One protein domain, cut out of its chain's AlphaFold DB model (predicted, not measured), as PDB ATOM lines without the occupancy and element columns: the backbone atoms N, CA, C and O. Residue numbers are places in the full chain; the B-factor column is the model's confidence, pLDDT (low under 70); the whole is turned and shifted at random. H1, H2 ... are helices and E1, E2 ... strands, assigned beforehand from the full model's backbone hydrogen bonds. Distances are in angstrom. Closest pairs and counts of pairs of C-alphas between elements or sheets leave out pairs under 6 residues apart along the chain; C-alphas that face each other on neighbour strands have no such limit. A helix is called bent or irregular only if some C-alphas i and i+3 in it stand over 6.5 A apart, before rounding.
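Overview. This is residues 24 to 130 of the 130 residues of an uncharacterized protein of Parcubacteria bacterium C7867-006 (UniProt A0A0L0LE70). A twisted wall of five strands, in the order E1, E2, E5, E4, E3, has its helices on one face: H3 lies over E5 and E4, H2 runs beside H3 as the other leg of a helical hairpin, and H1 packs by the end of E2. A small ribbon of two short strands, E6 and E7, packs with E7 on the edge strand E1, and the loop between E4 and E5, with Asp 64, makes one end of the longest axis, opposite Gly 85 just after H1. The printed part has 107 residues, with three named helices and seven named strands in the order E1, E2, E3, E4, E5, H1, E6, H2, H3, E7; both sheets are antiparallel. The class is mixed, helices and strands, in two layers, helices on one face of a sheet. The whole is compact, with a radius of gyration of the C-alphas of 13.1 A, and its outline is elongated, 42 by 26 by 24 A.

Arrangement. Start at E1, residues 25 to 29, an edge strand that forms a hairpin with E2, residues 34 to 38; N 27 and O 36 are 2.9 A apart, within hydrogen-bond range. Next come E3, residues 44 to 48, E4, residues 54 to 59, and E5, residues 69 to 75, a meander in which each strand is the antiparallel neighbour of the one before. Look between E3 and E4 for N 47 and O 56 at 2.8 A, and between E4 and E5 for N 57 and O 71 at 2.9 A. E5 is also the antiparallel neighbour of E2, with N 37 and O 72 at 2.9 A; E2, E3, E4 and E5 form a Greek key, a meander of three strands whose last is the neighbour of the strand before it. H1, residues 77 to 83, is on the sheet at a height over the sheet of 7.9 A, over none of its strands; the closest C-alphas of H1 and E2 are Ala 77 and Met 34, 5.5 A apart. E6, residues 91 to 93, runs on to H2, residues 94 to 104, which is close but not clearly touching H1, its Ile 97 and Ser 81 being the closest C-alphas at 6.6 A. H3, residues 109 to 123, touches H2 at a shallow tilt of 9 degrees, opposite ways, in a helical hairpin; the closest C-alphas are those of Ser 102 and Met 109, 5.0 A apart. H3 is on the same face as H1, at a height over the sheet of 9.4 A, over E5 and E4; on the local plane it stands at 62 degrees to E4, only just across the strands. Its closest C-alpha to E5 is Ala 116, 6.5 A from that of Phe 72. E7, residues 127 to 129, is the antiparallel neighbour of E6, with N 92 and O 128 at 2.9 A, and its Val 128 and Thr 27 of E1 are their closest C-alphas, 6.2 A apart. In H1 and H2 every O i to N i+4 pair is within hydrogen-bond range; in H3 8 of 11 are. H1 and H3 are apart.

Along the chain. Find C-alpha 25, where E1 begins, at (85.395, 15.944, 100.376). E1 runs 13.1 A from first to last C-alpha, E2 12.8 A, E3 12.6 A, E4 16.4 A and E5 17.4 A. Find C-alpha 109, where H3 begins, at (79.219, 33.472, 112.941); from there H3 runs 20.2 A, and it is irregular, C-alphas 114 and 117 being 7.1 A apart. H2 runs 15.6 A and H1 9.9 A. E6 and E7 are 7.1 A and 6.9 A long, and E7 ends at C-alpha 129, (73.642, 16.890, 96.801).

Size, cuts and confidence. The two C-alphas farthest apart are those of Asp 64 and Gly 85, 42.1 A. The printed part has no cut, and no link is long; those from E4 to E5 and from H1 to E6 are short, the others tight. The mean pLDDT of the printed part is 94.7, and no printed residue is under 70.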
ATOM      1  N   PRO A  24      90.097  16.391  99.831       92.50
ATOM      2  CA  PRO A  24      89.007  17.105 100.469       92.50
ATOM      3  C   PRO A  24      87.661  16.694  99.886       92.50
ATOM      4  O   PRO A  24      87.510  16.589  98.664       92.50
ATOM      5  N   CYS A  25      86.697  16.445 100.759       93.56
ATOM      6  CA  CYS A  25      85.395  15.944 100.376       93.56
ATOM      7  C   CYS A  25      84.278  16.630 101.156       93.56
ATOM      8  O   CYS A  25      84.466  17.190 102.239       93.56
ATOM      9  N   ILE A  26      83.104  16.586 100.542       97.06
ATOM     10  CA  ILE A  26      81.856  17.072 101.094       97.06
ATOM     11  C   ILE A  26      80.784  16.035 100.799       97.06
ATOM     12  O   ILE A  26      80.651  15.577  99.663       97.06
ATOM     13  N   THR A  27      80.059  15.621 101.828       96.44
ATOM     14  CA  THR A  27      79.057  14.559 101.725       96.44
ATOM     15  C   THR A  27      77.828  14.921 102.526       96.44
ATOM     16  O   THR A  27      77.940  15.571 103.563       96.44
ATOM     17  N   TYR A  28      76.674  14.448 102.078       97.81
ATOM     18  CA  TYR A  28      75.431  14.519 102.826       97.81
ATOM     19  C   TYR A  28      74.975  13.113 103.225       97.81
ATOM     20  O   TYR A  28      75.106  12.172 102.443       97.81
ATOM     21  N   SER A  29      74.461  12.985 104.445       97.25
ATOM     22  CA  SER A  29      73.831  11.776 104.969       97.25
ATOM     23  C   SER A  29      72.348  12.038 105.205       97.25
ATOM     24  O   SER A  29      72.005  12.800 106.108       97.25
ATOM     25  N   ASP A  30      71.480  11.377 104.433       95.00
ATOM     26  CA  ASP A  30      70.023  11.419 104.631       95.00
ATOM     27  C   ASP A  30      69.616  10.859 106.006       95.00
ATOM     28  O   ASP A  30      68.687  11.362 106.632       95.00
ATOM     29  N   GLU A  31      70.307   9.825 106.503       96.62
ATOM     30  CA  GLU A  31      69.961   9.170 107.775       96.62
ATOM     31  C   GLU A  31      70.195  10.074 108.989       96.62
ATOM     32  O   GLU A  31      69.448  10.015 109.964       96.62
ATOM     33  N   LEU A  32      71.242  10.901 108.929       96.44
ATOM     34  CA  LEU A  32      71.622  11.819 110.006       96.44
ATOM     35  C   LEU A  32      71.142  13.255 109.761       96.44
ATOM     36  O   LEU A  32      71.329  14.112 110.622       96.44
ATOM     37  N   ASP A  33      70.572  13.517 108.583       97.75
ATOM     38  CA  ASP A  33      70.367  14.851 108.024       97.75
ATOM     39  C   ASP A  33      71.592  15.763 108.216       97.75
ATOM     40  O   ASP A  33      71.518  16.843 108.804       97.75
ATOM     41  N   MET A  34      72.758  15.297 107.767       98.19
ATOM     42  CA  MET A  34      74.033  15.931 108.098       98.19
ATOM     43  C   MET A  34      74.906  16.133 106.868       98.19
ATOM     44  O   MET A  34      75.145  15.199 106.105       98.19
ATOM     45  N   ILE A  35      75.436  17.344 106.709       98.50
ATOM     46  CA  ILE A  35      76.537  17.614 105.780       98.50
ATOM     47  C   ILE A  35      77.847  17.480 106.551       98.50
ATOM     48  O   ILE A  35      78.012  18.138 107.574       98.50
ATOM     49  N   SER A  36      78.791  16.699 106.032       98.06
ATOM     50  CA  SER A  36      80.158  16.605 106.552       98.06
ATOM     51  C   SER A  36      81.146  17.136 105.521       98.06
ATOM     52  O   SER A  36      81.071  16.788 104.339       98.06
ATOM     53  N   VAL A  37      82.053  18.004 105.965       98.00
ATOM     54  CA  VAL A  37      83.153  18.559 105.174       98.00
ATOM     55  C   VAL A  37      84.455  18.162 105.845       98.00
ATOM     56  O   VAL A  37      84.711  18.583 106.970       98.00
ATOM     57  N   ILE A  38      85.293  17.395 105.148       95.75
ATOM     58  CA  ILE A  38      86.570  16.892 105.670       95.75
ATOM     59  C   ILE A  38      87.662  17.202 104.651       95.75
ATOM     60  O   ILE A  38      87.539  16.855 103.477       95.75
ATOM     61  N   VAL A  39      88.736  17.864 105.084       94.69
ATOM     62  CA  VAL A  39      89.806  18.332 104.185       94.69
ATOM     63  C   VAL A  39      91.174  17.715 104.459       94.69
ATOM     64  O   VAL A  39      92.079  17.862 103.641       94.69
ATOM     65  N   GLU A  40      91.314  16.954 105.543       91.50
ATOM     66  CA  GLU A  40      92.532  16.211 105.866       91.50
ATOM     67  C   GLU A  40      92.196  14.868 106.534       91.50
ATOM     68  O   GLU A  40      91.318  14.805 107.395       91.50
ATOM     69  N   ASP A  41      92.921  13.808 106.166       88.12
ATOM     70  CA  ASP A  41      92.840  12.499 106.823       88.12
ATOM     71  C   ASP A  41      93.674  12.505 108.109       88.12
ATOM     72  O   ASP A  41      94.901  12.354 108.084       88.12
ATOM     73  N   CYS A  42      93.020  12.751 109.243       87.44
ATOM     74  CA  CYS A  42      93.651  12.680 110.554       87.44
ATOM     75  C   CYS A  42      92.634  12.380 111.663       87.44
ATOM     76  O   CYS A  42      91.423  12.430 111.469       87.44
ATOM     77  N   SER A  43      93.146  12.073 112.855       91.12
ATOM     78  CA  SER A  43      92.319  11.881 114.048       91.12
ATOM     79  C   SER A  43      91.748  13.216 114.529       91.12
ATOM     80  O   SER A  43      92.506  14.160 114.778       91.12
ATOM     81  N   THR A  44      90.428  13.277 114.698       94.56
ATOM     82  CA  THR A  44      89.701  14.491 115.085       94.56
ATOM     83  C   THR A  44      88.850  14.302 116.337       94.56
ATOM     84  O   THR A  44      88.471  13.189 116.702       94.56
ATOM     85  N   THR A  45      88.552  15.415 116.999       95.62
ATOM     86  CA  THR A  45      87.488  15.565 117.992       95.62
ATOM     87  C   THR A  45      86.469  16.546 117.429       95.62
ATOM     88  O   THR A  45      86.834  17.587 116.878       95.62
ATOM     89  N   GLU A  46      85.193  16.207 117.569       96.44
ATOM     90  CA  GLU A  46      84.085  17.093 117.230       96.44
ATOM     91  C   GLU A  46      83.876  18.126 118.351       96.44
ATOM     92  O   GLU A  46      83.697  17.778 119.520       96.44
ATOM     93  N   GLU A  47      83.887  19.409 117.996       95.94
ATOM     94  CA  GLU A  47      83.558  20.522 118.883       95.94
ATOM     95  C   GLU A  47      82.212  21.130 118.460       95.94
ATOM     96  O   GLU A  47      82.134  21.950 117.541       95.94
ATOM     97  N   PHE A  48      81.135  20.717 119.136       95.06
ATOM     98  CA  PHE A  48      79.782  21.209 118.869       95.06
ATOM     99  C   PHE A  48      79.610  22.663 119.328       95.06
ATOM    100  O   PHE A  48      79.800  22.991 120.508       95.06
ATOM    101  N   ILE A  49      79.170  23.541 118.426       94.31
ATOM    102  CA  ILE A  49      78.867  24.930 118.766       94.31
ATOM    103  C   ILE A  49      77.469  24.972 119.369       94.31
ATOM    104  O   ILE A  49      76.446  25.010 118.682       94.31
ATOM    105  N   LYS A  50      77.439  24.950 120.703       91.44
ATOM    106  CA  LYS A  50      76.214  24.839 121.492       91.44
ATOM    107  C   LYS A  50      75.145  25.850 121.063       91.44
ATOM    108  O   LYS A  50      75.368  27.057 121.103       91.44
ATOM    109  N   GLY A  51      73.951  25.328 120.780       88.38
ATOM    110  CA  GLY A  51      72.788  26.126 120.389       88.38
ATOM    111  C   GLY A  51      72.748  26.484 118.905       88.38
ATOM    112  O   GLY A  51      71.977  27.362 118.543       88.38
ATOM    113  N   THR A  52      73.566  25.835 118.076       93.56
ATOM    114  CA  THR A  52      73.591  26.013 116.618       93.56
ATOM    115  C   THR A  52      73.534  24.653 115.920       93.56
ATOM    116  O   THR A  52      73.552  23.612 116.577       93.56
ATOM    117  N   HIS A  53      73.506  24.668 114.590       95.06
ATOM    118  CA  HIS A  53      73.574  23.478 113.740       95.06
ATOM    119  C   HIS A  53      75.009  23.092 113.338       95.06
ATOM    120  O   HIS A  53      75.185  22.219 112.497       95.06
ATOM    121  N   LEU A  54      76.036  23.755 113.878       97.75
ATOM    122  CA  LEU A  54      77.414  23.644 113.403       97.75
ATOM    123  C   LEU A  54      78.320  22.945 114.426       97.75
ATOM    124  O   LEU A  54      78.382  23.338 115.593       97.75
ATOM    125  N   SER A  55      79.091  21.976 113.944       97.94
ATOM    126  CA  SER A  55      80.216  21.362 114.655       97.94
ATOM    127  C   SER A  55      81.513  21.609 113.905       97.94
ATOM    128  O   SER A  55      81.532  21.598 112.676       97.94
ATOM    129  N   LEU A  56      82.616  21.796 114.626       97.81
ATOM    130  CA  LEU A  56      83.950  21.879 114.034       97.81
ATOM    131  C   LEU A  56      84.721  20.579 114.259       97.81
ATOM    132  O   LEU A  56      84.667  20.004 115.343       97.81
ATOM    133  N   LEU A  57      85.485  20.143 113.259       97.06
ATOM    134  CA  LEU A  57      86.352  18.971 113.371       97.06
ATOM    135  C   LEU A  57      87.769  19.438 113.689       97.06
ATOM    136  O   LEU A  57      88.519  19.871 112.807       97.06
ATOM    137  N   ARG A  58      88.132  19.389 114.971       95.69
ATOM    138  CA  ARG A  58      89.460  19.770 115.450       95.69
ATOM    139  C   ARG A  58      90.388  18.569 115.418       95.69
ATOM    140  O   ARG A  58      90.019  17.488 115.859       95.69
ATOM    141  N   ARG A  59      91.623  18.752 114.965       94.56
ATOM    142  CA  ARG A  59      92.639  17.698 115.026       94.56
ATOM    143  C   ARG A  59      93.052  17.379 116.467       94.56
ATOM    144  O   ARG A  59      93.229  18.280 117.284       94.56
ATOM    145  N   ASN A  60      93.274  16.102 116.755       91.56
ATOM    146  CA  ASN A  60      93.667  15.633 118.089       91.56
ATOM    147  C   ASN A  60      95.155  15.822 118.391       91.56
ATOM    148  O   ASN A  60      95.548  15.931 119.552       91.56
ATOM    149  N   HIS A  61      95.984  15.851 117.352       88.50
ATOM    150  CA  HIS A  61      97.428  16.001 117.472       88.50
ATOM    151  C   HIS A  61      97.855  17.283 116.765       88.50
ATOM    152  O   HIS A  61      97.663  17.433 115.559       88.50
ATOM    153  N   GLU A  62      98.400  18.224 117.534       81.25
ATOM    154  CA  GLU A  62      98.973  19.447 116.983       81.25
ATOM    155  C   GLU A  62     100.201  19.098 116.132       81.25
ATOM    156  O   GLU A  62     101.010  18.245 116.495       81.25
ATOM    157  N   GLU A  63     100.332  19.755 114.981       82.56
ATOM    158  CA  GLU A  63     101.525  19.674 114.141       82.56
ATOM    159  C   GLU A  63     101.871  21.094 113.714       82.56
ATOM    160  O   GLU A  63     100.989  21.860 113.307       82.56
ATOM    161  N   ASP A  64     103.151  21.434 113.809       83.06
ATOM    162  CA  ASP A  64     103.631  22.780 113.532       83.06
ATOM    163  C   ASP A  64     103.275  23.222 112.109       83.06
ATOM    164  O   ASP A  64     103.529  22.529 111.122       83.06
ATOM    165  N   GLY A  65     102.683  24.414 112.007       81.06
ATOM    166  CA  GLY A  65     102.306  25.025 110.734       81.06
ATOM    167  C   GLY A  65     101.018  24.485 110.104       81.06
ATOM    168  O   GLY A  65     100.634  24.979 109.043       81.06
ATOM    169  N   LYS A  66     100.328  23.523 110.731       83.25
ATOM    170  CA  LYS A  66      99.025  23.036 110.257       83.25
ATOM    171  C   LYS A  66      97.850  23.752 110.918       83.25
ATOM    172  O   LYS A  66      97.944  24.260 112.033       83.25
ATOM    173  N   LYS A  67      96.717  23.785 110.209       85.44
ATOM    174  CA  LYS A  67      95.455  24.331 110.725       85.44
ATOM    175  C   LYS A  67      94.900  23.419 111.814       85.44
ATOM    176  O   LYS A  67      94.930  22.206 111.663       85.44
ATOM    177  N   ASN A  68      94.342  24.006 112.872       90.12
ATOM    178  CA  ASN A  68      93.748  23.254 113.985       90.12
ATOM    179  C   ASN A  68      92.444  22.543 113.610       90.12
ATOM    180  O   ASN A  68      92.151  21.481 114.156       90.12
ATOM    181  N   TYR A  69      91.680  23.122 112.685       94.81
ATOM    182  CA  TYR A  69      90.433  22.558 112.188       94.81
ATOM    183  C   TYR A  69      90.637  22.003 110.784       94.81
ATOM    184  O   TYR A  69      91.221  22.668 109.926       94.81
ATOM    185  N   VAL A  70      90.142  20.788 110.575       95.00
ATOM    186  CA  VAL A  70      90.303  20.009 109.338       95.00
ATOM    187  C   VAL A  70      88.961  19.689 108.681       95.00
ATOM    188  O   VAL A  70      88.877  18.860 107.777       95.00
ATOM    189  N   GLY A  71      87.901  20.342 109.142       97.12
ATOM    190  CA  GLY A  71      86.554  20.105 108.669       97.12
ATOM    191  C   GLY A  71      85.502  20.698 109.589       97.12
ATOM    192  O   GLY A  71      85.813  21.326 110.607       97.12
ATOM    193  N   PHE A  72      84.250  20.491 109.215       98.44
ATOM    194  CA  PHE A  72      83.080  20.879 109.989       98.44
ATOM    195  C   PHE A  72      81.867  20.062 109.544       98.44
ATOM    196  O   PHE A  72      81.861  19.474 108.461       98.44
ATOM    197  N   GLU A  73      80.829  20.069 110.370       98.44
ATOM    198  CA  GLU A  73      79.573  19.376 110.104       98.44
ATOM    199  C   GLU A  73      78.390  20.313 110.317       98.44
ATOM    200  O   GLU A  73      78.394  21.141 111.230       98.44
ATOM    201  N   VAL A  74      77.380  20.185 109.460       98.12
ATOM    202  CA  VAL A  74      76.106  20.895 109.581       98.12
ATOM    203  C   VAL A  74      75.016  19.871 109.863       98.12
ATOM    204  O   VAL A  74      74.657  19.093 108.982       98.12
ATOM    205  N   TRP A  75      74.502  19.884 111.087       97.69
ATOM    206  CA  TRP A  75      73.462  18.990 111.590       97.69
ATOM    207  C   TRP A  75      72.060  19.521 111.285       97.69
ATOM    208  O   TRP A  75      71.790  20.707 111.469       97.69
ATOM    209  N   GLY A  76      71.142  18.650 110.872       97.19
ATOM    210  CA  GLY A  76      69.800  19.051 110.437       97.19
ATOM    211  C   GLY A  76      69.839  19.907 109.169       97.19
ATOM    212  O   GLY A  76      69.114  20.895 109.064       97.19
ATOM    213  N   ALA A  77      70.762  19.620 108.246       97.62
ATOM    214  CA  ALA A  77      71.075  20.508 107.130       97.62
ATOM    215  C   ALA A  77      69.901  20.697 106.159       97.62
ATOM    216  O   ALA A  77      69.655  21.822 105.708       97.62
ATOM    217  N   LYS A  78      69.173  19.628 105.827       97.62
ATOM    218  CA  LYS A  78      68.021  19.662 104.914       97.62
ATOM    219  C   LYS A  78      66.795  20.236 105.614       97.62
ATOM    220  O   LYS A  78      66.068  21.023 105.003       97.62
ATOM    221  N   GLU A  79      66.595  19.928 106.898       96.81
ATOM    222  CA  GLU A  79      65.562  20.571 107.717       96.81
ATOM    223  C   GLU A  79      65.792  22.089 107.803       96.81
ATOM    224  O   GLU A  79      64.915  22.871 107.430       96.81
ATOM    225  N   PHE A  80      66.993  22.518 108.194       96.56
ATOM    226  CA  PHE A  80      67.380  23.927 108.257       96.56
ATOM    227  C   PHE A  80      67.232  24.613 106.893       96.56
ATOM    228  O   PHE A  80      66.644  25.691 106.790       96.56
ATOM    229  N   SER A  81      67.681  23.958 105.818       97.38
ATOM    230  CA  SER A  81      67.516  24.463 104.452       97.38
ATOM    231  C   SER A  81      66.043  24.673 104.097       97.38
ATOM    232  O   SER A  81      65.692  25.718 103.553       97.38
ATOM    233  N   THR A  82      65.163  23.743 104.476       97.00
ATOM    234  CA  THR A  82      63.710  23.877 104.283       97.00
ATOM    235  C   THR A  82      63.158  25.089 105.035       97.00
ATOM    236  O   THR A  82      62.412  25.881 104.457       97.00
ATOM    237  N   LEU A  83      63.549  25.276 106.301       96.38
ATOM    238  CA  LEU A  83      63.122  26.411 107.129       96.38
ATOM    239  C   LEU A  83      63.561  27.759 106.542       96.38
ATOM    240  O   LEU A  83      62.814  28.737 106.600       96.38
ATOM    241  N   CYS A  84      64.748  27.807 105.939       95.50
ATOM    242  CA  CYS A  84      65.292  29.000 105.297       95.50
ATOM    243  C   CYS A  84      64.823  29.204 103.845       95.50
ATOM    244  O   CYS A  84      65.228  30.184 103.214       95.50
ATOM    245  N   GLY A  85      63.996  28.306 103.301       96.38
ATOM    246  CA  GLY A  85      63.537  28.362 101.910       96.38
ATOM    247  C   GLY A  85      64.635  28.083 100.877       96.38
ATOM    248  O   GLY A  85      64.550  28.566  99.748       96.38
ATOM    249  N   LEU A  86      65.677  27.343 101.259       96.88
ATOM    250  CA  LEU A  86      66.738  26.883 100.367       96.88
ATOM    251  C   LEU A  86      66.324  25.590  99.630       96.88
ATOM    252  O   LEU A  86      65.472  24.846 100.123       96.88
ATOM    253  N   PRO A  87      66.915  25.291  98.457       94.75
ATOM    254  CA  PRO A  87      66.634  24.055  97.729       94.75
ATOM    255  C   PRO A  87      67.016  22.804  98.533       94.75
ATOM    256  O   PRO A  87      68.125  22.711  99.043       94.75
ATOM    257  N   THR A  88      66.119  21.819  98.590       96.06
ATOM    258  CA  THR A  88      66.348  20.530  99.277       96.06
ATOM    259  C   THR A  88      66.243  19.311  98.365       96.06
ATOM    260  O   THR A  88      66.247  18.175  98.832       96.06
ATOM    261  N   ASN A  89      66.137  19.541  97.057       93.38
ATOM    262  CA  ASN A  89      66.047  18.498  96.045       93.38
ATOM    263  C   ASN A  89      67.082  18.782  94.952       93.38
ATOM    264  O   ASN A  89      66.817  19.567  94.037       93.38
ATOM    265  N   GLY A  90      68.268  18.188  95.097       93.44
ATOM    266  CA  GLY A  90      69.394  18.363  94.184       93.44
ATOM    267  C   GLY A  90      70.613  19.025  94.825       93.44
ATOM    268  O   GLY A  90      70.848  18.919  96.028       93.44
ATOM    269  N   GLU A  91      71.399  19.702  93.990       96.81
ATOM    270  CA  GLU A  91      72.624  20.385  94.402       96.81
ATOM    271  C   GLU A  91      72.346  21.691  95.158       96.81
ATOM    272  O   GLU A  91      71.529  22.517  94.740       96.81
ATOM    273  N   ILE A  92      73.099  21.918  96.231       97.00
ATOM    274  CA  ILE A  92      73.105  23.164  96.996       97.00
ATOM    275  C   ILE A  92      74.537  23.598  97.305       97.00
ATOM    276  O   ILE A  92      75.441  22.773  97.464       97.00
ATOM    277  N   ARG A  93      74.748  24.915  97.418       97.81
ATOM    278  CA  ARG A  93      75.995  25.453  97.960       97.81
ATOM    279  C   ARG A  93      75.962  25.434  99.478       97.81
ATOM    280  O   ARG A  93      75.107  26.071 100.089       97.81
ATOM    281  N   VAL A  94      76.945  24.796 100.094       97.94
ATOM    282  CA  VAL A  94      77.059  24.764 101.557       97.94
ATOM    283  C   VAL A  94      77.345  26.152 102.121       97.94
ATOM    284  O   VAL A  94      76.822  26.501 103.175       97.94
ATOM    285  N   SER A  95      78.044  27.010 101.375       98.12
ATOM    286  CA  SER A  95      78.181  28.428 101.714       98.12
ATOM    287  C   SER A  95      76.841  29.147 101.873       98.12
ATOM    288  O   SER A  95      76.732  30.008 102.738       98.12
ATOM    289  N   ASP A  96      75.816  28.802 101.086       97.88
ATOM    290  CA  ASP A  96      74.509  29.468 101.161       97.88
ATOM    291  C   ASP A  96      73.777  29.077 102.458       97.88
ATOM    292  O   ASP A  96      73.173  29.930 103.112       97.88
ATOM    293  N   ILE A  97      73.917  27.815 102.883       97.94
ATOM    294  CA  ILE A  97      73.432  27.316 104.180       97.94
ATOM    295  C   ILE A  97      74.142  28.049 105.325       97.94
ATOM    296  O   ILE A  97      73.491  28.561 106.233       97.94
ATOM    297  N   LEU A  98      75.474  28.152 105.266       97.88
ATOM    298  CA  LEU A  98      76.273  28.832 106.289       97.88
ATOM    299  C   LEU A  98      75.947  30.331 106.371       97.88
ATOM    300  O   LEU A  98      75.827  30.873 107.468       97.88
ATOM    301  N   ILE A  99      75.742  31.010 105.239       96.19
ATOM    302  CA  ILE A  99      75.311  32.414 105.226       96.19
ATOM    303  C   ILE A  99      73.961  32.547 105.936       96.19
ATOM    304  O   ILE A  99      73.845  33.367 106.847       96.19
ATOM    305  N   LYS A 100      72.976  31.699 105.606       96.44
ATOM    306  CA  LYS A 100      71.671  31.707 106.285       96.44
ATOM    307  C   LYS A 100      71.790  31.435 107.781       96.44
ATOM    308  O   LYS A 100      71.165  32.131 108.576       96.44
ATOM    309  N   MET A 101      72.648  30.497 108.172       95.56
ATOM    310  CA  MET A 101      72.933  30.227 109.579       95.56
ATOM    311  C   MET A 101      73.533  31.450 110.277       95.56
ATOM    312  O   MET A 101      73.098  31.796 111.366       95.56
ATOM    313  N   SER A 102      74.466  32.166 109.644       94.50
ATOM    314  CA  SER A 102      75.069  33.371 110.231       94.50
ATOM    315  C   SER A 102      74.083  34.537 110.401       94.50
ATOM    316  O   SER A 102      74.246  35.355 111.308       94.50
ATOM    317  N   GLU A 103      73.044  34.607 109.561       93.44
ATOM    318  CA  GLU A 103      71.965  35.597 109.665       93.44
ATOM    319  C   GLU A 103      71.040  35.313 110.863       93.44
ATOM    320  O   GLU A 103      70.521  36.250 111.475       93.44
ATOM    321  N   MET A 104      70.846  34.034 111.205       88.94
ATOM    322  CA  MET A 104      69.942  33.584 112.271       88.94
ATOM    323  C   MET A 104      70.655  33.418 113.621       88.94
ATOM    324  O   MET A 104      70.131  33.847 114.650       88.94
ATOM    325  N   ASP A 105      71.879  32.888 113.605       87.81
ATOM    326  CA  ASP A 105      72.644  32.480 114.781       87.81
ATOM    327  C   ASP A 105      73.985  33.212 114.865       87.81
ATOM    328  O   ASP A 105      75.029  32.772 114.375       87.81
ATOM    329  N   LYS A 106      73.994  34.319 115.616       90.06
ATOM    330  CA  LYS A 106      75.222  35.094 115.877       90.06
ATOM    331  C   LYS A 106      76.324  34.282 116.570       90.06
ATOM    332  O   LYS A 106      77.485  34.670 116.500       90.06
ATOM    333  N   LEU A 107      75.965  33.185 117.242       92.12
ATOM    334  CA  LEU A 107      76.912  32.278 117.897       92.12
ATOM    335  C   LEU A 107      77.728  31.456 116.893       92.12
ATOM    336  O   LEU A 107      78.893  31.179 117.160       92.12
ATOM    337  N   ALA A 108      77.148  31.098 115.744       92.94
ATOM    338  CA  ALA A 108      77.841  30.339 114.705       92.94
ATOM    339  C   ALA A 108      78.792  31.224 113.883       92.94
ATOM    340  O   ALA A 108      79.770  30.738 113.323       92.94
ATOM    341  N   MET A 109      78.527  32.534 113.828       94.94
ATOM    342  CA  MET A 109      79.219  33.472 112.941       94.94
ATOM    343  C   MET A 109      80.757  33.423 113.029       94.94
ATOM    344  O   MET A 109      81.373  33.346 111.966       94.94
ATOM    345  N   PRO A 110      81.409  33.414 114.213       95.31
ATOM    346  CA  PRO A 110      82.870  33.323 114.275       95.31
ATOM    347  C   PRO A 110      83.397  32.037 113.633       95.31
ATOM    348  O   PRO A 110      84.272  32.080 112.779       95.31
ATOM    349  N   ALA A 111      82.801  30.890 113.958       96.38
ATOM    350  CA  ALA A 111      83.202  29.609 113.385       96.38
ATOM    351  C   ALA A 111      82.957  29.532 111.871       96.38
ATOM    352  O   ALA A 111      83.757  28.957 111.133       96.38
ATOM    353  N   ILE A 112      81.875  30.141 111.391       97.31
ATOM    354  CA  ILE A 112      81.573  30.201 109.961       97.31
ATOM    355  C   ILE A 112      82.642  31.005 109.217       97.31
ATOM    356  O   ILE A 112      83.164  30.537 108.205       97.31
ATOM    357  N   LEU A 113      82.975  32.197 109.714       96.31
ATOM    358  CA  LEU A 113      83.899  33.114 109.047       96.31
ATOM    359  C   LEU A 113      85.360  32.678 109.178       96.31
ATOM    360  O   LEU A 113      86.107  32.772 108.205       96.31
ATOM    361  N   ASP A 114      85.753  32.177 110.347       95.69
ATOM    362  CA  ASP A 114      87.150  31.865 110.649       95.69
ATOM    363  C   ASP A 114      87.530  30.433 110.245       95.69
ATOM    364  O   ASP A 114      88.711  30.146 110.037       95.69
ATOM    365  N   VAL A 115      86.549  29.527 110.116       96.44
ATOM    366  CA  VAL A 115      86.800  28.103 109.843       96.44
ATOM    367  C   VAL A 115      86.037  27.602 108.624       96.44
ATOM    368  O   VAL A 115      86.672  27.191 107.652       96.44
ATOM    369  N   ALA A 116      84.703  27.617 108.636       97.31
ATOM    370  CA  ALA A 116      83.916  26.894 107.633       97.31
ATOM    371  C   ALA A 116      84.079  27.468 106.211       97.31
ATOM    372  O   ALA A 116      84.421  26.736 105.282       97.31
ATOM    373  N   ILE A 117      83.914  28.784 106.035       97.69
ATOM    374  CA  ILE A 117      84.062  29.444 104.728       97.69
ATOM    375  C   ILE A 117      85.497  29.331 104.182       97.69
ATOM    376  O   ILE A 117      85.645  28.946 103.014       97.69
ATOM    377  N   PRO A 118      86.562  29.587 104.972       96.94
ATOM    378  CA  PRO A 118      87.932  29.315 104.539       96.94
ATOM    379  C   PRO A 118      88.159  27.850 104.156       96.94
ATOM    380  O   PRO A 118      88.792  27.580 103.141       96.94
ATOM    381  N   THR A 119      87.603  26.898 104.913       96.81
ATOM    382  CA  THR A 119      87.732  25.458 104.628       96.81
ATOM    383  C   THR A 119      87.151  25.103 103.260       96.81
ATOM    384  O   THR A 119      87.812  24.413 102.485       96.81
ATOM    385  N   LEU A 120      85.964  25.619 102.925       97.44
ATOM    386  CA  LEU A 120      85.348  25.433 101.607       97.44
ATOM    387  C   LEU A 120      86.169  26.105 100.490       97.44
ATOM    388  O   LEU A 120      86.418  25.509  99.440       97.44
ATOM    389  N   THR A 121      86.608  27.344 100.727       96.38
ATOM    390  CA  THR A 121      87.283  28.179  99.719       96.38
ATOM    391  C   THR A 121      88.667  27.646  99.368       96.38
ATOM    392  O   THR A 121      88.961  27.458  98.188       96.38
ATOM    393  N   ASP A 122      89.486  27.353 100.378       95.38
ATOM    394  CA  ASP A 122      90.874  26.911 100.206       95.38
ATOM    395  C   ASP A 122      90.969  25.534  99.539       95.38
ATOM    396  O   ASP A 122      91.972  25.215  98.905       95.38
ATOM    397  N   ASN A 123      89.920  24.718  99.674       94.62
ATOM    398  CA  ASN A 123      89.864  23.365  99.125       94.62
ATOM    399  C   ASN A 123      88.984  23.255  97.875       94.62
ATOM    400  O   ASN A 123      88.871  22.173  97.304       94.62
ATOM    401  N   HIS A 124      88.372  24.359  97.439       95.38
ATOM    402  CA  HIS A 124      87.486  24.413  96.276       95.38
ATOM    403  C   HIS A 124      86.333  23.389  96.320       95.38
ATOM    404  O   HIS A 124      85.923  22.858  95.287       95.38
ATOM    405  N   ILE A 125      85.786  23.138  97.513       94.56
ATOM    406  CA  ILE A 125      84.625  22.267  97.741       94.56
ATOM    407  C   ILE A 125      83.484  23.109  98.302       94.56
ATOM    408  O   ILE A 125      83.665  23.829  99.274       94.56
ATOM    409  N   ASN A 126      82.315  23.086  97.664       97.31
ATOM    410  CA  ASN A 126      81.166  23.881  98.123       97.31
ATOM    411  C   ASN A 126      79.809  23.318  97.685       97.31
ATOM    412  O   ASN A 126      78.782  23.807  98.133       97.31
ATOM    413  N   ILE A 127      79.777  22.325  96.797       97.50
ATOM    414  CA  ILE A 127      78.528  21.743  96.301       97.50
ATOM    415  C   ILE A 127      78.294  20.417  97.004       97.50
ATOM    416  O   ILE A 127      79.191  19.578  97.034       97.50
ATOM    417  N   VAL A 128      77.090  20.230  97.530       96.31
ATOM    418  CA  VAL A 128      76.614  18.942  98.033       96.31
ATOM    419  C   VAL A 128      75.258  18.635  97.410       96.31
ATOM    420  O   VAL A 128      74.523  19.551  97.044       96.31
ATOM    421  N   HIS A 129      74.942  17.353  97.270       95.00
ATOM    422  CA  HIS A 129      73.642  16.890  96.801       95.00
ATOM    423  C   HIS A 129      72.835  16.371  97.992       95.00
ATOM    424  O   HIS A 129      73.348  15.546  98.750       95.00
ATOM    425  N   PHE A 130      71.608  16.872  98.151       91.44
ATOM    426  CA  PHE A 130      70.647  16.396  99.152       91.44
ATOM    427  C   PHE A 130      69.865  15.157  98.723       91.44
ATOM    428  O   PHE A 130      69.888  14.811  97.522       91.44
TER     429      PHE A 130